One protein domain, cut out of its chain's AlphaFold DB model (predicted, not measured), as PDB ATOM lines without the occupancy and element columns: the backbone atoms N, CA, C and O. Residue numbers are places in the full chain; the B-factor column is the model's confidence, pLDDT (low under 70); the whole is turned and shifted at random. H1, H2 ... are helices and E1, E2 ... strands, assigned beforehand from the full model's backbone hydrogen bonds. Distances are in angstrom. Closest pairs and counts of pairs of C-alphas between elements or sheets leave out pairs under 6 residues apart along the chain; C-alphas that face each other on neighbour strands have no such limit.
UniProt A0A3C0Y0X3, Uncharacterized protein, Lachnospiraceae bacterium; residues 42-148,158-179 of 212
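This is residues 42 to 148 and 158 to 179 of the 212 residues of an uncharacterized protein of Lachnospiraceae bacterium (UniProt A0A3C0Y0X3). A small sheet of three parallel strands, E1, E2 and E3, lies between helices, with H4 and the short H5 over one face and H6 over the other. H2 packs on residues 103 to 110 of H4, and H1 lies off the sheet, near H6. The printed part has 129 residues with six named helices and three named strands, in the order H1 H2 E1 H3 H4 E2 H5 E3 H6; the sheet runs E1 E2 E3, and the class is mixed, helices and strands. The whole is compact, with a radius of gyration of the C-alphas of 14.6 A and spans of 44 by 32 by 27 A.

H1, residues 46 to 53, is near H6, residues 162 to 171, with 6 pairs of C-alphas within 10 A. H2, residues 66 to 73, touches H4, residues 95 to 110, with residues 103 to 110 of H4 alone; the closest C-alphas, of Ala 73 and Ala 110, are 5.2 A apart, at a steep tilt of 45 degrees, the same way. E1, residues 77 to 82, is the parallel neighbour of E2, residues 113 to 118, with N 80 and O 115 at 2.9 A. H3, residues 87 to 90, and H4 only just touch, only at the corner, with 3 pairs of C-alphas within 8 A, the closest those of Val 89 and Leu 97, 6.6 A. H4 is on the sheet at a height of 9.4 A, over E1 and E2; its line and that of E2 stand at 7 degrees on the local plane, along the strands. H5, residues 122 to 126, is on the same face as H4, over E2. E3, residues 133 to 136, is the parallel neighbour of E2, with N 135 and O 116 at 2.8 A. E1, H3, H4, E2 and E2, H5, E3 are strand-helix-strand units, two parallel neighbour strands with helices between, each with a right-handed crossover. H6 is on the opposite face at a height of 9.6 A, over E2, which gives three layers, helices on both faces of a sheet. Every O i to N i+4 pair is within hydrogen-bond range in H1, H2, H4 and H6; H5 has 0 of 1, with 2 of 2 O i to N i+3 pairs, and H3 is too short for such a pair.

H1 begins at C-alpha 46, (-47.839, 0.539, 23.891). H4 is 22.1 A long from first to last C-alpha, E2 16.4 A, E1 16.3 A and H6 14.3 A. H6 ends at C-alpha 171, (-41.481, 3.556, 34.775).

The C-alphas of Lys 43 and Glu 93, the two farthest apart, are 46.2 A apart. Residues 149 to 157 are not printed, and C-alphas 148 and 158 are 12.4 A apart across this cut, which lies in the link from E3 to H6. The link from H1 to H2 is long, with 12 residues. Mean pLDDT of the printed part is 80.4; residue 44 and residues 46 to 63, 140 to 148 and 158 to 161 are under 70.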
ATOM      1  N   SER A  42     -57.647   0.603  23.891       73.12
ATOM      2  CA  SER A  42     -57.451  -0.861  23.862       73.12
ATOM      3  C   SER A  42     -56.896  -1.403  22.537       73.12
ATOM      4  O   SER A  42     -56.331  -2.494  22.534       73.12
ATOM      5  N   LYS A  43     -57.018  -0.654  21.432       75.12
ATOM      6  CA  LYS A  43     -56.473  -1.021  20.113       75.12
ATOM      7  C   LYS A  43     -55.101  -0.426  19.810       75.12
ATOM      8  O   LYS A  43     -54.470  -0.869  18.856       75.12
ATOM      9  N   MET A  44     -54.656   0.555  20.589       65.19
ATOM     10  CA  MET A  44     -53.335   1.160  20.443       65.19
ATOM     11  C   MET A  44     -52.238   0.234  20.972       65.19
ATOM     12  O   MET A  44     -52.376  -0.389  22.033       65.19
ATOM     13  N   SER A  45     -51.118   0.203  20.255       71.56
ATOM     14  CA  SER A  45     -49.846  -0.329  20.742       71.56
ATOM     15  C   SER A  45     -49.352   0.443  21.972       71.56
ATOM     16  O   SER A  45     -49.806   1.552  22.262       71.56
ATOM     17  N   MET A  46     -48.416  -0.143  22.727       68.12
ATOM     18  CA  MET A  46     -47.839   0.539  23.891       68.12
ATOM     19  C   MET A  46     -47.081   1.808  23.479       68.12
ATOM     20  O   MET A  46     -47.207   2.829  24.146       68.12
ATOM     21  N   ASP A  47     -46.378   1.769  22.345       61.41
ATOM     22  CA  ASP A  47     -45.650   2.906  21.775       61.41
ATOM     23  C   ASP A  47     -46.602   4.078  21.463       61.41
ATOM     24  O   ASP A  47     -46.323   5.221  21.822       61.41
ATOM     25  N   GLU A  48     -47.774   3.805  20.875       64.25
ATOM     26  CA  GLU A  48     -48.813   4.818  20.629       64.25
ATOM     27  C   GLU A  48     -49.408   5.374  21.934       64.25
ATOM     28  O   GLU A  48     -49.712   6.564  22.001       64.25
ATOM     29  N   LYS A  49     -49.562   4.547  22.978       68.69
ATOM     30  CA  LYS A  49     -50.044   4.995  24.299       68.69
ATOM     31  C   LYS A  49     -49.040   5.904  24.988       68.69
ATOM     32  O   LYS A  49     -49.423   6.973  25.443       68.69
ATOM     33  N   ILE A  50     -47.770   5.503  25.022       64.25
ATOM     34  CA  ILE A  50     -46.676   6.313  25.565       64.25
ATOM     35  C   ILE A  50     -46.591   7.635  24.792       64.25
ATOM     36  O   ILE A  50     -46.605   8.694  25.407       64.25
ATOM     37  N   SER A  51     -46.616   7.589  23.457       59.50
ATOM     38  CA  SER A  51     -46.581   8.782  22.599       59.50
ATOM     39  C   SER A  51     -47.744   9.754  22.851       59.50
ATOM     40  O   SER A  51     -47.546  10.964  22.810       59.50
ATOM     41  N   GLN A  52     -48.945   9.256  23.175       56.88
ATOM     42  CA  GLN A  52     -50.093  10.103  23.537       56.88
ATOM     43  C   GLN A  52     -50.120  10.541  25.011       56.88
ATOM     44  O   GLN A  52     -50.809  11.505  25.333       56.88
ATOM     45  N   MET A  53     -49.398   9.856  25.902       56.69
ATOM     46  CA  MET A  53     -49.317  10.196  27.329       56.69
ATOM     47  C   MET A  53     -48.139  11.127  27.659       56.69
ATOM     48  O   MET A  53     -48.107  11.725  28.731       56.69
ATOM     49  N   ILE A  54     -47.195  11.297  26.730       57.25
ATOM     50  CA  ILE A  54     -46.190  12.359  26.782       57.25
ATOM     51  C   ILE A  54     -46.893  13.701  26.508       57.25
ATOM     52  O   ILE A  54     -47.068  14.120  25.362       57.25
ATOM     53  N   ILE A  55     -47.280  14.386  27.592       49.59
ATOM     54  CA  ILE A  55     -47.583  15.830  27.601       49.59
ATOM     55  C   ILE A  55     -46.454  16.542  26.836       49.59
ATOM     56  O   ILE A  55     -45.298  16.162  27.040       49.59
ATOM     57  N   PRO A  56     -46.753  17.501  25.926       50.19
ATOM     58  CA  PRO A  56     -45.894  17.821  24.788       50.19
ATOM     59  C   PRO A  56     -44.430  17.934  25.182       50.19
ATOM     60  O   PRO A  56     -44.076  18.850  25.921       50.19
ATOM     61  N   ALA A  57     -43.605  16.995  24.706       43.84
ATOM     62  CA  ALA A  57     -42.200  16.919  25.078       43.84
ATOM     63  C   ALA A  57     -41.525  18.255  24.763       43.84
ATOM     64  O   ALA A  57     -41.231  18.553  23.601       43.84
ATOM     65  N   ILE A  58     -41.291  19.064  25.799       48.91
ATOM     66  CA  ILE A  58     -40.640  20.359  25.657       48.91
ATOM     67  C   ILE A  58     -39.159  20.078  25.416       48.91
ATOM     68  O   ILE A  58     -38.328  20.075  26.319       48.91
ATOM     69  N   ARG A  59     -38.833  19.829  24.146       43.06
ATOM     70  CA  ARG A  59     -37.478  19.748  23.594       43.06
ATOM     71  C   ARG A  59     -36.860  21.153  23.527       43.06
ATOM     72  O   ARG A  59     -36.371  21.595  22.492       43.06
ATOM     73  N   THR A  60     -36.889  21.878  24.640       40.94
ATOM     74  CA  THR A  60     -36.075  23.077  24.824       40.94
ATOM     75  C   THR A  60     -34.678  22.659  25.235       40.94
ATOM     76  O   THR A  60     -34.497  21.879  26.169       40.94
ATOM     77  N   TRP A  61     -33.683  23.223  24.561       45.19
ATOM     78  CA  TRP A  61     -32.301  23.180  25.010       45.19
ATOM     79  C   TRP A  61     -32.180  23.886  26.361       45.19
ATOM     80  O   TRP A  61     -32.110  25.105  26.402       45.19
ATOM     81  N   ILE A  62     -32.189  23.103  27.442       54.72
ATOM     82  CA  ILE A  62     -31.729  23.445  28.798       54.72
ATOM     83  C   ILE A  62     -32.133  24.838  29.326       54.72
ATOM     84  O   ILE A  62     -31.396  25.499  30.055       54.72
ATOM     85  N   HIS A  63     -33.337  25.281  28.971       60.44
ATOM     86  CA  HIS A  63     -33.951  26.494  29.486       60.44
ATOM     87  C   HIS A  63     -35.093  26.095  30.411       60.44
ATOM     88  O   HIS A  63     -36.186  25.762  29.956       60.44
ATOM     89  N   TYR A  64     -34.819  26.123  31.716       74.06
ATOM     90  CA  TYR A  64     -35.829  25.954  32.753       74.06
ATOM     91  C   TYR A  64     -36.663  27.241  32.859       74.06
ATOM     92  O   TYR A  64     -36.398  28.129  33.669       74.06
ATOM     93  N   THR A  65     -37.603  27.405  31.926       79.94
ATOM     94  CA  THR A  65     -38.461  28.594  31.839       79.94
ATOM     95  C   THR A  65     -39.618  28.515  32.828       79.94
ATOM     96  O   THR A  65     -39.990  27.440  33.294       79.94
ATOM     97  N   ASP A  66     -40.249  29.655  33.105       83.25
ATOM     98  CA  ASP A  66     -41.427  29.684  33.976       83.25
ATOM     99  C   ASP A  66     -42.606  28.873  33.389       83.25
ATOM    100  O   ASP A  66     -43.330  28.233  34.138       83.25
ATOM    101  N   GLU A  67     -42.715  28.744  32.058       83.75
ATOM    102  CA  GLU A  67     -43.690  27.839  31.415       83.75
ATOM    103  C   GLU A  67     -43.421  26.352  31.732       83.75
ATOM    104  O   GLU A  67     -44.352  25.554  31.853       83.75
ATOM    105  N   VAL A  68     -42.147  25.958  31.867       82.69
ATOM    106  CA  VAL A  68     -41.772  24.596  32.283       82.69
ATOM    107  C   VAL A  68     -42.107  24.388  33.764       82.69
ATOM    108  O   VAL A  68     -42.621  23.327  34.109       82.69
ATOM    109  N   LYS A  69     -41.892  25.398  34.620       86.00
ATOM    110  CA  LYS A  69     -42.281  25.359  36.042       86.00
ATOM    111  C   LYS A  69     -43.787  25.212  36.221       86.00
ATOM    112  O   LYS A  69     -44.210  24.337  36.970       86.00
ATOM    113  N   ASP A  70     -44.585  26.003  35.504       86.94
ATOM    114  CA  ASP A  70     -46.050  25.932  35.559       86.94
ATOM    115  C   ASP A  70     -46.544  24.521  35.191       86.94
ATOM    116  O   ASP A  70     -47.336  23.920  35.912       86.94
ATOM    117  N   LYS A  71     -45.991  23.928  34.123       86.69
ATOM    118  CA  LYS A  71     -46.321  22.554  33.700       86.69
ATOM    119  C   LYS A  71     -45.838  21.472  34.665       86.69
ATOM    120  O   LYS A  71     -46.484  20.435  34.767       86.69
ATOM    121  N   ILE A  72     -44.725  21.690  35.364       87.81
ATOM    122  CA  ILE A  72     -44.258  20.803  36.439       87.81
ATOM    123  C   ILE A  72     -45.196  20.884  37.647       87.81
ATOM    124  O   ILE A  72     -45.530  19.852  38.220       87.81
ATOM    125  N   ALA A  73     -45.676  22.080  37.996       87.81
ATOM    126  CA  ALA A  73     -46.612  22.275  39.098       87.81
ATOM    127  C   ALA A  73     -47.996  21.645  38.844       87.81
ATOM    128  O   ALA A  73     -48.688  21.287  39.796       87.81
ATOM    129  N   GLU A  74     -48.392  21.483  37.578       88.50
ATOM    130  CA  GLU A  74     -49.609  20.766  37.169       88.50
ATOM    131  C   GLU A  74     -49.431  19.235  37.049       88.50
ATOM    132  O   GLU A  74     -50.425  18.520  36.911       88.50
ATOM    133  N   ALA A  75     -48.200  18.707  37.079       87.94
ATOM    134  CA  ALA A  75     -47.920  17.301  36.785       87.94
ATOM    135  C   ALA A  75     -47.858  16.406  38.039       87.94
ATOM    136  O   ALA A  75     -47.012  16.586  38.912       87.94
ATOM    137  N   ASP A  76     -48.659  15.332  38.069       91.56
ATOM    138  CA  ASP A  76     -48.581  14.292  39.114       91.56
ATOM    139  C   ASP A  76     -47.215  13.579  39.152       91.56
ATOM    140  O   ASP A  76     -46.798  13.019  40.173       91.56
ATOM    141  N   THR A  77     -46.534  13.492  38.007       91.38
ATOM    142  CA  THR A  77     -45.241  12.816  37.865       91.38
ATOM    143  C   THR A  77     -44.432  13.425  36.725       91.38
ATOM    144  O   THR A  77     -44.909  13.519  35.594       91.38
ATOM    145  N   VAL A  78     -43.184  13.778  37.017       91.44
ATOM    146  CA  VAL A  78     -42.201  14.299  36.065       91.44
ATOM    147  C   VAL A  78     -41.169  13.212  35.788       91.44
ATOM    148  O   VAL A  78     -40.514  12.716  36.703       91.44
ATOM    149  N   ILE A  79     -41.025  12.832  34.515       91.69
ATOM    150  CA  ILE A  79     -39.965  11.930  34.050       91.69
ATOM    151  C   ILE A  79     -38.888  12.792  33.402       91.69
ATOM    152  O   ILE A  79     -39.139  13.444  32.388       91.69
ATOM    153  N   ALA A  80     -37.696  12.786  33.986       90.19
ATOM    154  CA  ALA A  80     -36.576  13.595  33.546       90.19
ATOM    155  C   ALA A  80     -35.416  12.727  33.052       90.19
ATOM    156  O   ALA A  80     -35.175  11.632  33.559       90.19
ATOM    157  N   PHE A  81     -34.677  13.237  32.074       88.62
ATOM    158  CA  PHE A  81     -33.570  12.537  31.434       88.62
ATOM    159  C   PHE A  81     -32.250  13.242  31.749       88.62
ATOM    160  O   PHE A  81     -32.147  14.458  31.590       88.62
ATOM    161  N   SER A  82     -31.248  12.482  32.194       89.94
ATOM    162  CA  SER A  82     -29.903  12.983  32.490       89.94
ATOM    163  C   SER A  82     -28.865  12.248  31.654       89.94
ATOM    164  O   SER A  82     -28.854  11.019  31.587       89.94
ATOM    165  N   TYR A  83     -27.964  13.003  31.034       88.88
ATOM    166  CA  TYR A  83     -26.850  12.473  30.263       88.88
ATOM    167  C   TYR A  83     -25.524  12.719  30.991       88.88
ATOM    168  O   TYR A  83     -25.103  13.862  31.171       88.88
ATOM    169  N   ALA A  84     -24.828  11.645  31.367       89.75
ATOM    170  CA  ALA A  84     -23.473  11.701  31.911       89.75
ATOM    171  C   ALA A  84     -22.471  10.963  31.010       89.75
ATOM    172  O   ALA A  84     -22.674   9.812  30.623       89.75
ATOM    173  N   ALA A  85     -21.353  11.621  30.695       87.00
ATOM    174  CA  ALA A  85     -20.232  11.056  29.929       87.00
ATOM    175  C   ALA A  85     -18.858  11.256  30.608       87.00
ATOM    176  O   ALA A  85     -17.833  10.862  30.061       87.00
ATOM    177  N   GLY A  86     -18.828  11.863  31.797       86.81
ATOM    178  CA  GLY A  86     -17.617  12.193  32.550       86.81
ATOM    179  C   GLY A  86     -17.950  13.051  33.772       86.81
ATOM    180  O   GLY A  86     -19.122  13.218  34.106       86.81
ATOM    181  N   SER A  87     -16.941  13.625  34.429       87.75
ATOM    182  CA  SER A  87     -17.120  14.471  35.622       87.75
ATOM    183  C   SER A  87     -17.818  15.810  35.363       87.75
ATOM    184  O   SER A  87     -18.330  16.393  36.307       87.75
ATOM    185  N   GLY A  88     -17.917  16.278  34.113       88.88
ATOM    186  CA  GLY A  88     -18.592  17.543  33.773       88.88
ATOM    187  C   GLY A  88     -20.088  17.600  34.117       88.88
ATOM    188  O   GLY A  88     -20.672  18.675  34.098       88.88
ATOM    189  N   VAL A  89     -20.723  16.474  34.467       90.62
ATOM    190  CA  VAL A  89     -22.093  16.446  35.020       90.62
ATOM    191  C   VAL A  89     -22.164  16.934  36.480       90.62
ATOM    192  O   VAL A  89     -23.242  17.262  36.959       90.62
ATOM    193  N   LEU A  90     -21.022  16.999  37.177       92.75
ATOM    194  CA  LEU A  90     -20.890  17.529  38.541       92.75
ATOM    195  C   LEU A  90     -20.613  19.039  38.581       92.75
ATOM    196  O   LEU A  90     -20.635  19.637  39.653       92.75
ATOM    197  N   ASP A  91     -20.313  19.655  37.438       92.56
ATOM    198  CA  ASP A  91     -20.069  21.092  37.370       92.56
ATOM    199  C   ASP A  91     -21.349  21.850  37.754       92.56
ATOM    200  O   ASP A  91     -22.398  21.663  37.135       92.56
ATOM    201  N   LYS A  92     -21.272  22.699  38.785       90.12
ATOM    202  CA  LYS A  92     -22.406  23.496  39.274       90.12
ATOM    203  C   LYS A  92     -22.870  24.549  38.265       90.12
ATOM    204  O   LYS A  92     -24.004  25.002  38.370       90.12
ATOM    205  N   GLU A  93     -22.037  24.906  37.288       89.75
ATOM    206  CA  GLU A  93     -22.414  25.764  36.161       89.75
ATOM    207  C   GLU A  93     -23.033  24.967  34.995       89.75
ATOM    208  O   GLU A  93     -23.527  25.566  34.038       89.75
ATOM    209  N   ASN A  94     -23.063  23.625  35.058       88.81
ATOM    210  CA  ASN A  94     -23.678  22.796  34.025       88.81
ATOM    211  C   ASN A  94     -25.196  23.058  33.960       88.81
ATOM    212  O   ASN A  94     -25.913  22.727  34.913       88.81
ATOM    213  N   PRO A  95     -25.729  23.552  32.825       88.69
ATOM    214  CA  PRO A  95     -27.149  23.861  32.710       88.69
ATOM    215  C   PRO A  95     -28.063  22.653  32.964       88.69
ATOM    216  O   PRO A  95     -29.165  22.827  33.474       88.69
ATOM    217  N   GLN A  96     -27.619  21.428  32.640       89.62
ATOM    218  CA  GLN A  96     -28.390  20.204  32.889       89.62
ATOM    219  C   GLN A  96     -28.527  19.941  34.389       89.62
ATOM    220  O   GLN A  96     -29.612  19.593  34.840       89.62
ATOM    221  N   LEU A  97     -27.448  20.129  35.158       90.75
ATOM    222  CA  LEU A  97     -27.472  19.940  36.606       90.75
ATOM    223  C   LEU A  97     -28.413  20.953  37.266       90.75
ATOM    224  O   LEU A  97     -29.266  20.559  38.055       90.75
ATOM    225  N   ILE A  98     -28.297  22.232  36.892       90.75
ATOM    226  CA  ILE A  98     -29.161  23.308  37.397       90.75
ATOM    227  C   ILE A  98     -30.629  22.996  37.074       90.75
ATOM    228  O   ILE A  98     -31.444  22.871  37.984       90.75
ATOM    229  N   ALA A  99     -30.958  22.787  35.795       90.06
ATOM    230  CA  ALA A  99     -32.337  22.582  35.357       90.06
ATOM    231  C   ALA A  99     -32.983  21.323  35.959       90.06
ATOM    232  O   ALA A  99     -34.173  21.339  36.262       90.06
ATOM    233  N   LEU A 100     -32.226  20.234  36.146       92.12
ATOM    234  CA  LEU A 100     -32.757  19.003  36.740       92.12
ATOM    235  C   LEU A 100     -32.907  19.090  38.264       92.12
ATOM    236  O   LEU A 100     -33.860  18.525  38.794       92.12
ATOM    237  N   GLN A 101     -32.024  19.810  38.963       92.69
ATOM    238  CA  GLN A 101     -32.171  20.078  40.401       92.69
ATOM    239  C   GLN A 101     -33.341  21.031  40.683       92.69
ATOM    240  O   GLN A 101     -34.125  20.781  41.598       92.69
ATOM    241  N   GLU A 102     -33.518  22.080  39.872       92.06
ATOM    242  CA  GLU A 102     -34.689  22.961  39.963       92.06
ATOM    243  C   GLU A 102     -35.983  22.198  39.634       92.06
ATOM    244  O   GLU A 102     -36.940  22.266  40.403       92.06
ATOM    245  N   ALA A 103     -35.994  21.382  38.568       91.94
ATOM    246  CA  ALA A 103     -37.143  20.547  38.212       91.94
ATOM    247  C   ALA A 103     -37.529  19.551  39.314       91.94
ATOM    248  O   ALA A 103     -38.714  19.419  39.614       91.94
ATOM    249  N   LEU A 104     -36.555  18.874  39.927       94.44
ATOM    250  CA  LEU A 104     -36.754  17.998  41.084       94.44
ATOM    251  C   LEU A 104     -37.408  18.769  42.243       94.44
ATOM    252  O   LEU A 104     -38.479  18.386  42.714       94.44
ATOM    253  N   ALA A 105     -36.798  19.884  42.654       94.44
ATOM    254  CA  ALA A 105     -37.253  20.673  43.793       94.44
ATOM    255  C   ALA A 105     -38.668  21.245  43.594       94.44
ATOM    256  O   ALA A 105     -39.497  21.153  44.502       94.44
ATOM    257  N   ASP A 106     -38.974  21.801  42.417       93.50
ATOM    258  CA  ASP A 106     -40.309  22.328  42.119       93.50
ATOM    259  C   ASP A 106     -41.354  21.203  41.944       93.50
ATOM    260  O   ASP A 106     -42.495  21.380  42.374       93.50
ATOM    261  N   THR A 107     -40.975  20.013  41.446       94.88
ATOM    262  CA  THR A 107     -41.866  18.828  41.404       94.88
ATOM    263  C   THR A 107     -42.288  18.405  42.813       94.88
ATOM    264  O   THR A 107     -43.480  18.276  43.097       94.88
ATOM    265  N   HIS A 108     -41.329  18.240  43.732       96.25
ATOM    266  CA  HIS A 108     -41.625  17.852  45.117       96.25
ATOM    267  C   HIS A 108     -42.388  18.931  45.882       96.25
ATOM    268  O   HIS A 108     -43.282  18.621  46.669       96.25
ATOM    269  N   LYS A 109     -42.094  20.206  45.619       95.38
ATOM    270  CA  LYS A 109     -42.817  21.355  46.180       95.38
ATOM    271  C   LYS A 109     -44.272  21.435  45.704       95.38
ATOM    272  O   LYS A 109     -45.120  21.887  46.471       95.38
ATOM    273  N   ALA A 110     -44.569  20.975  44.487       94.62
ATOM    274  CA  ALA A 110     -45.935  20.797  43.992       94.62
ATOM    275  C   ALA A 110     -46.627  19.529  44.542       94.62
ATOM    276  O   ALA A 110     -47.842  19.390  44.424       94.62
ATOM    277  N   GLY A 111     -45.878  18.618  45.177       95.06
ATOM    278  CA  GLY A 111     -46.375  17.328  45.664       95.06
ATOM    279  C   GLY A 111     -46.410  16.221  44.603       95.06
ATOM    280  O   GLY A 111     -46.964  15.151  44.865       95.06
ATOM    281  N   GLY A 112     -45.827  16.463  43.424       93.69
ATOM    282  CA  GLY A 112     -45.634  15.460  42.379       93.69
ATOM    283  C   GLY A 112     -44.459  14.524  42.678       93.69
ATOM    284  O   GLY A 112     -43.686  14.737  43.613       93.69
ATOM    285  N   ARG A 113     -44.313  13.476  41.859       95.06
ATOM    286  CA  ARG A 113     -43.178  12.532  41.918       95.06
ATOM    287  C   ARG A 113     -42.155  12.816  40.827       95.06
ATOM    288  O   ARG A 113     -42.538  13.054  39.684       95.06
ATOM    289  N   PHE A 114     -40.872  12.697  41.137       95.38
ATOM    290  CA  PHE A 114     -39.789  12.885  40.178       95.38
ATOM    291  C   PHE A 114     -39.062  11.568  39.887       95.38
ATOM    292  O   PHE A 114     -38.519  10.925  40.785       95.38
ATOM    293  N   VAL A 115     -39.026  11.174  38.613       95.12
ATOM    294  CA  VAL A 115     -38.353   9.960  38.140       95.12
ATOM    295  C   VAL A 115     -37.210  10.340  37.207       95.12
ATOM    296  O   VAL A 115     -37.442  10.894  36.133       95.12
ATOM    297  N   LEU A 116     -35.979  10.002  37.585       94.31
ATOM    298  CA  LEU A 116     -34.803  10.208  36.745       94.31
ATOM    299  C   LEU A 116     -34.526   8.977  35.874       94.31
ATOM    300  O   LEU A 116     -34.437   7.856  36.373       94.31
ATOM    301  N   ILE A 117     -34.281   9.195  34.585       92.19
ATOM    302  CA  ILE A 117     -33.680   8.219  33.676       92.19
ATOM    303  C   ILE A 117     -32.261   8.694  33.335       92.19
ATOM    304  O   ILE A 117     -32.072   9.666  32.604       92.19
ATOM    305  N   SER A 118     -31.253   7.998  33.865       91.81
ATOM    306  CA  SER A 118     -29.844   8.173  33.495       91.81
ATOM    307  C   SER A 118     -29.601   7.498  32.152       91.81
ATOM    308  O   SER A 118     -29.728   6.275  32.015       91.81
ATOM    309  N   GLU A 119     -29.209   8.276  31.159       86.88
ATOM    310  CA  GLU A 119     -29.186   7.836  29.776       86.88
ATOM    311  C   GLU A 119     -27.909   7.098  29.403       86.88
ATOM    312  O   GLU A 119     -27.988   6.099  28.699       86.88
ATOM    313  N   ASN A 120     -26.736   7.551  29.849       88.06
ATOM    314  CA  ASN A 120     -25.460   7.089  29.294       88.06
ATOM    315  C   ASN A 120     -24.582   6.328  30.300       88.06
ATOM    316  O   ASN A 120     -24.641   5.097  30.336       88.06
ATOM    317  N   LEU A 121     -23.765   7.026  31.095       90.81
ATOM    318  CA  LEU A 121     -23.003   6.435  32.200       90.81
ATOM    319  C   LEU A 121     -23.757   6.673  33.515       90.81
ATOM    320  O   LEU A 121     -24.235   7.780  33.713       90.81
ATOM    321  N   PRO A 122     -23.812   5.707  34.448       92.75
ATOM    322  CA  PRO A 122     -24.742   5.736  35.583       92.75
ATOM    323  C   PRO A 122     -24.287   6.613  36.765       92.75
ATOM    324  O   PRO A 122     -24.759   6.438  37.884       92.75
ATOM    325  N   TYR A 123     -23.293   7.482  36.573       93.62
ATOM    326  CA  TYR A 123     -22.627   8.186  37.677       93.62
ATOM    327  C   TYR A 123     -23.410   9.408  38.178       93.62
ATOM    328  O   TYR A 123     -23.264   9.811  39.329       93.62
ATOM    329  N   ASP A 124     -24.294   9.949  37.346       92.19
ATOM    330  CA  ASP A 124     -25.268  10.978  37.709       92.19
ATOM    331  C   ASP A 124     -26.364  10.472  38.663       92.19
ATOM    332  O   ASP A 124     -26.957  11.271  39.385       92.19
ATOM    333  N   ALA A 125     -26.565   9.158  38.794       92.88
ATOM    334  CA  ALA A 125     -27.418   8.588  39.840       92.88
ATOM    335  C   ALA A 125     -26.967   8.953  41.272       92.88
ATOM    336  O   ALA A 125     -27.778   8.931  42.193       92.88
ATOM    337  N   ALA A 126     -25.694   9.319  41.475       93.94
ATOM    338  CA  ALA A 126     -25.195   9.805  42.763       93.94
ATOM    339  C   ALA A 126     -25.532  11.280  43.058       93.94
ATOM    340  O   ALA A 126     -25.366  11.733  44.194       93.94
ATOM    341  N   ILE A 127     -26.005  12.019  42.050       94.06
ATOM    342  CA  ILE A 127     -26.415  13.422  42.148       94.06
ATOM    343  C   ILE A 127     -27.864  13.503  42.641       94.06
ATOM    344  O   ILE A 127     -28.149  14.159  43.639       94.06
ATOM    345  N   TYR A 128     -28.777  12.803  41.963       93.62
ATOM    346  CA  TYR A 128     -30.228  12.920  42.159       93.62
ATOM    347  C   TYR A 128     -30.761  11.936  43.212       93.62
ATOM    348  O   TYR A 128     -31.724  11.210  42.974       93.62
ATOM    349  N   LYS A 129     -30.116  11.897  44.384       91.81
ATOM    350  CA  LYS A 129     -30.454  10.972  45.488       91.81
ATOM    351  C   LYS A 129     -31.859  11.179  46.056       91.81
ATOM    352  O   LYS A 129     -32.422  10.242  46.610       91.81
ATOM    353  N   ASP A 130     -32.389  12.391  45.927       94.25
ATOM    354  CA  ASP A 130     -33.703  12.768  46.445       94.25
ATOM    355  C   ASP A 130     -34.848  12.425  45.467       94.25
ATOM    356  O   ASP A 130     -36.012  12.578  45.818       94.25
ATOM    357  N   ALA A 131     -34.548  11.944  44.250       95.69
ATOM    358  CA  ALA A 131     -35.563  11.507  43.289       95.69
ATOM    359  C   ALA A 131     -36.327  10.265  43.786       95.69
ATOM    360  O   ALA A 131     -35.727   9.319  44.297       95.69
ATOM    361  N   ASP A 132     -37.644  10.222  43.559       95.88
ATOM    362  CA  ASP A 132     -38.513   9.110  43.978       95.88
ATOM    363  C   ASP A 132     -38.134   7.777  43.313       95.88
ATOM    364  O   ASP A 132     -38.351   6.701  43.877       95.88
ATOM    365  N   ALA A 133     -37.574   7.839  42.102       93.62
ATOM    366  CA  ALA A 133     -36.969   6.699  41.429       93.62
ATOM    367  C   ALA A 133     -35.838   7.136  40.488       93.62
ATOM    368  O   ALA A 133     -35.931   8.159  39.807       93.62
ATOM    369  N   VAL A 134     -34.800   6.301  40.393       94.19
ATOM    370  CA  VAL A 134     -33.702   6.446  39.429       94.19
ATOM    371  C   VAL A 134     -33.592   5.163  38.609       94.19
ATOM    372  O   VAL A 134     -33.421   4.076  39.161       94.19
ATOM    373  N   ILE A 135     -33.682   5.284  37.285       92.50
ATOM    374  CA  ILE A 135     -33.544   4.185  36.326       92.50
ATOM    375  C   ILE A 135     -32.317   4.432  35.454       92.50
ATOM    376  O   ILE A 135     -32.086   5.537  34.969       92.50
ATOM    377  N   LEU A 136     -31.533   3.383  35.223       92.06
ATOM    378  CA  LEU A 136     -30.312   3.439  34.425       92.06
ATOM    379  C   LEU A 136     -30.592   2.807  33.062       92.06
ATOM    380  O   LEU A 136     -30.674   1.585  32.946       92.06
ATOM    381  N   GLY A 137     -30.778   3.637  32.035       87.44
ATOM    382  CA  GLY A 137     -31.020   3.171  30.669       87.44
ATOM    383  C   GLY A 137     -29.769   2.567  30.029       87.44
ATOM    384  O   GLY A 137     -29.856   1.523  29.391       87.44
ATOM    385  N   TYR A 138     -28.607   3.190  30.259       84.44
ATOM    386  CA  TYR A 138     -27.335   2.952  29.562       84.44
ATOM    387  C   TYR A 138     -27.403   3.212  28.045       84.44
ATOM    388  O   TYR A 138     -28.281   2.713  27.349       84.44
ATOM    389  N   MET A 139     -26.427   3.945  27.502       72.81
ATOM    390  CA  MET A 139     -26.313   4.265  26.066       72.81
ATOM    391  C   MET A 139     -27.607   4.811  25.410       72.81
ATOM    392  O   MET A 139     -28.088   4.306  24.393       72.81
ATOM    393  N   GLY A 140     -28.147   5.890  25.976       60.47
ATOM    394  CA  GLY A 140     -29.315   6.648  25.519       60.47
ATOM    395  C   GLY A 140     -29.143   7.364  24.172       60.47
ATOM    396  O   GLY A 140     -29.156   8.586  24.106       60.47
ATOM    397  N   ALA A 141     -28.988   6.625  23.074       56.09
ATOM    398  CA  ALA A 141     -28.960   7.194  21.728       56.09
ATOM    399  C   ALA A 141     -30.361   7.614  21.225       56.09
ATOM    400  O   ALA A 141     -31.383   7.087  21.658       56.09
ATOM    401  N   GLY A 142     -30.428   8.509  20.235       53.94
ATOM    402  CA  GLY A 142     -31.636   8.700  19.416       53.94
ATOM    403  C   GLY A 142     -32.777   9.536  19.997       53.94
ATOM    404  O   GLY A 142     -33.854   9.581  19.406       53.94
ATOM    405  N   LEU A 143     -32.553  10.249  21.097       53.47
ATOM    406  CA  LEU A 143     -33.513  11.224  21.609       53.47
ATOM    407  C   LEU A 143     -33.619  12.392  20.623       53.47
ATOM    408  O   LEU A 143     -32.694  13.202  20.502       53.47
ATOM    409  N   GLY A 144     -34.768  12.522  19.964       49.47
ATOM    410  CA  GLY A 144     -34.986  13.528  18.921       49.47
ATOM    411  C   GLY A 144     -34.900  12.992  17.499       49.47
ATOM    412  O   GLY A 144     -34.933  13.791  16.570       49.47
ATOM    413  N   MET A 145     -34.823  11.673  17.326       53.72
ATOM    414  CA  MET A 145     -35.321  11.054  16.102       53.72
ATOM    415  C   MET A 145     -36.853  11.032  16.192       53.72
ATOM    416  O   MET A 145     -37.403  10.652  17.230       53.72
ATOM    417  N   ASP A 146     -37.538  11.519  15.156       52.50
ATOM    418  CA  ASP A 146     -39.000  11.580  15.126       52.50
ATOM    419  C   ASP A 146     -39.556  10.143  15.054       52.50
ATOM    420  O   ASP A 146     -39.244   9.419  14.107       52.50
ATOM    421  N   PRO A 147     -40.381   9.686  16.018       49.12
ATOM    422  CA  PRO A 147     -40.928   8.328  16.001       49.12
ATOM    423  C   PRO A 147     -41.886   8.068  14.822       49.12
ATOM    424  O   PRO A 147     -42.272   6.921  14.585       49.12
ATOM    425  N   THR A 148     -42.284   9.111  14.085       52.34
ATOM    426  CA  THR A 148     -43.095   9.037  12.866       52.34
ATOM    427  C   THR A 148     -42.264   9.053  11.578       52.34
ATOM    428  O   THR A 148     -42.775   8.630  10.532       52.34
ATOM    429  N   PRO A 158     -31.784   1.327  12.618       47.72
ATOM    430  CA  PRO A 158     -33.188   1.641  12.857       47.72
ATOM    431  C   PRO A 158     -33.340   2.385  14.186       47.72
ATOM    432  O   PRO A 158     -32.972   1.882  15.247       47.72
ATOM    433  N   ALA A 159     -33.904   3.587  14.102       48.44
ATOM    434  CA  ALA A 159     -33.922   4.628  15.126       48.44
ATOM    435  C   ALA A 159     -34.831   4.355  16.347       48.44
ATOM    436  O   ALA A 159     -35.486   5.257  16.860       48.44
ATOM    437  N   ARG A 160     -34.881   3.117  16.844       54.59
ATOM    438  CA  ARG A 160     -35.591   2.758  18.076       54.59
ATOM    439  C   ARG A 160     -34.595   2.349  19.145       54.59
ATOM    440  O   ARG A 160     -34.128   1.215  19.178       54.59
ATOM    441  N   ASN A 161     -34.288   3.290  20.033       64.25
ATOM    442  CA  ASN A 161     -33.472   3.020  21.206       64.25
ATOM    443  C   ASN A 161     -34.216   2.062  22.148       64.25
ATOM    444  O   ASN A 161     -35.121   2.472  22.877       64.25
ATOM    445  N   ALA A 162     -33.831   0.786  22.130       71.69
ATOM    446  CA  ALA A 162     -34.412  -0.242  22.987       71.69
ATOM    447  C   ALA A 162     -34.272   0.096  24.483       71.69
ATOM    448  O   ALA A 162     -35.173  -0.207  25.257       71.69
ATOM    449  N   ASN A 163     -33.192   0.771  24.871       80.12
ATOM    450  CA  ASN A 163     -32.825   1.041  26.255       80.12
ATOM    451  C   ASN A 163     -33.708   2.137  26.873       80.12
ATOM    452  O   ASN A 163     -34.284   1.932  27.938       80.12
ATOM    453  N   VAL A 164     -33.897   3.266  26.177       78.19
ATOM    454  CA  VAL A 164     -34.834   4.322  26.617       78.19
ATOM    455  C   VAL A 164     -36.280   3.818  26.585       78.19
ATOM    456  O   VAL A 164     -37.035   4.080  27.518       78.19
ATOM    457  N   ASN A 165     -36.663   3.019  25.581       78.94
ATOM    458  CA  ASN A 165     -37.996   2.410  25.550       78.94
ATOM    459  C   ASN A 165     -38.220   1.424  26.713       78.94
ATOM    460  O   ASN A 165     -39.280   1.462  27.333       78.94
ATOM    461  N   ALA A 166     -37.238   0.583  27.050       83.12
ATOM    462  CA  ALA A 166     -37.305  -0.314  28.205       83.12
ATOM    463  C   ALA A 166     -37.350   0.461  29.533       83.12
ATOM    464  O   ALA A 166     -38.135   0.117  30.416       83.12
ATOM    465  N   ALA A 167     -36.582   1.549  29.662       87.31
ATOM    466  CA  ALA A 167     -36.626   2.425  30.833       87.31
ATOM    467  C   ALA A 167     -38.020   3.049  31.013       87.31
ATOM    468  O   ALA A 167     -38.620   2.891  32.073       87.31
ATOM    469  N   ILE A 168     -38.592   3.661  29.969       85.19
ATOM    470  CA  ILE A 168     -39.943   4.252  30.018       85.19
ATOM    471  C   ILE A 168     -41.012   3.182  30.307       85.19
ATOM    472  O   ILE A 168     -41.891   3.387  31.143       85.19
ATOM    473  N   ARG A 169     -40.927   2.005  29.671       85.62
ATOM    474  CA  ARG A 169     -41.847   0.885  29.938       85.62
ATOM    475  C   ARG A 169     -41.698   0.338  31.362       85.62
ATOM    476  O   ARG A 169     -42.695  -0.097  31.932       85.62
ATOM    477  N   THR A 170     -40.509   0.431  31.958       89.19
ATOM    478  CA  THR A 170     -40.268   0.134  33.377       89.19
ATOM    479  C   THR A 170     -40.903   1.183  34.296       89.19
ATOM    480  O   THR A 170     -41.578   0.787  35.243       89.19
ATOM    481  N   VAL A 171     -40.791   2.491  34.001       89.00
ATOM    482  CA  VAL A 171     -41.481   3.556  34.775       89.00
ATOM    483  C   VAL A 171     -42.986   3.292  34.848       89.00
ATOM    484  O   VAL A 171     -43.586   3.388  35.914       89.00
ATOM    485  N   PHE A 172     -43.595   2.897  33.727       88.75
ATOM    486  CA  PHE A 172     -45.026   2.589  33.657       88.75
ATOM    487  C   PHE A 172     -45.393   1.152  34.075       88.75
ATOM    488  O   PHE A 172     -46.517   0.713  33.835       88.75
ATOM    489  N   GLY A 173     -44.470   0.400  34.691       87.19
ATOM    490  CA  GLY A 173     -44.728  -0.943  35.228       87.19
ATOM    491  C   GLY A 173     -45.074  -2.009  34.180       87.19
ATOM    492  O   GLY A 173     -45.591  -3.070  34.527       87.19
ATOM    493  N   ALA A 174     -44.807  -1.748  32.897       84.69
ATOM    494  CA  ALA A 174     -45.092  -2.669  31.797       84.69
ATOM    495  C   ALA A 174     -44.037  -3.783  31.654       84.69
ATOM    496  O   ALA A 174     -44.269  -4.748  30.925       84.69
ATOM    497  N   GLU A 175     -42.889  -3.651  32.324       83.19
ATOM    498  CA  GLU A 175     -41.800  -4.631  32.368       83.19
ATOM    499  C   GLU A 175     -41.225  -4.732  33.789       83.19
ATOM    500  O   GLU A 175     -41.326  -3.790  34.576       83.19
ATOM    501  N   LYS A 176     -40.619  -5.879  34.122       85.62
ATOM    502  CA  LYS A 176     -39.886  -6.077  35.380       85.62
ATOM    503  C   LYS A 176     -38.380  -5.977  35.113       85.62
ATOM    504  O   LYS A 176     -37.859  -6.840  34.401       85.62
ATOM    505  N   PRO A 177     -37.671  -4.972  35.654       87.06
ATOM    506  CA  PRO A 177     -36.240  -4.832  35.436       87.06
ATOM    507  C   PRO A 177     -35.479  -5.917  36.209       87.06
ATOM    508  O   PRO A 177     -35.775  -6.199  37.366       87.06
ATOM    509  N   LEU A 178     -34.480  -6.515  35.557       88.81
ATOM    510  CA  LEU A 178     -33.562  -7.510  36.143       88.81
ATOM    511  C   LEU A 178     -32.106  -6.998  36.170       88.81
ATOM    512  O   LEU A 178     -31.159  -7.766  36.358       88.81
ATOM    513  N   GLY A 179     -31.919  -5.704  35.902       88.31
ATOM    514  CA  GLY A 179     -30.614  -5.064  35.785       88.31
ATOM    515  C   GLY A 179     -29.902  -4.948  37.131       88.31
ATOM    516  O   GLY A 179     -30.509  -4.591  38.135       88.31
TER     517      GLY A 179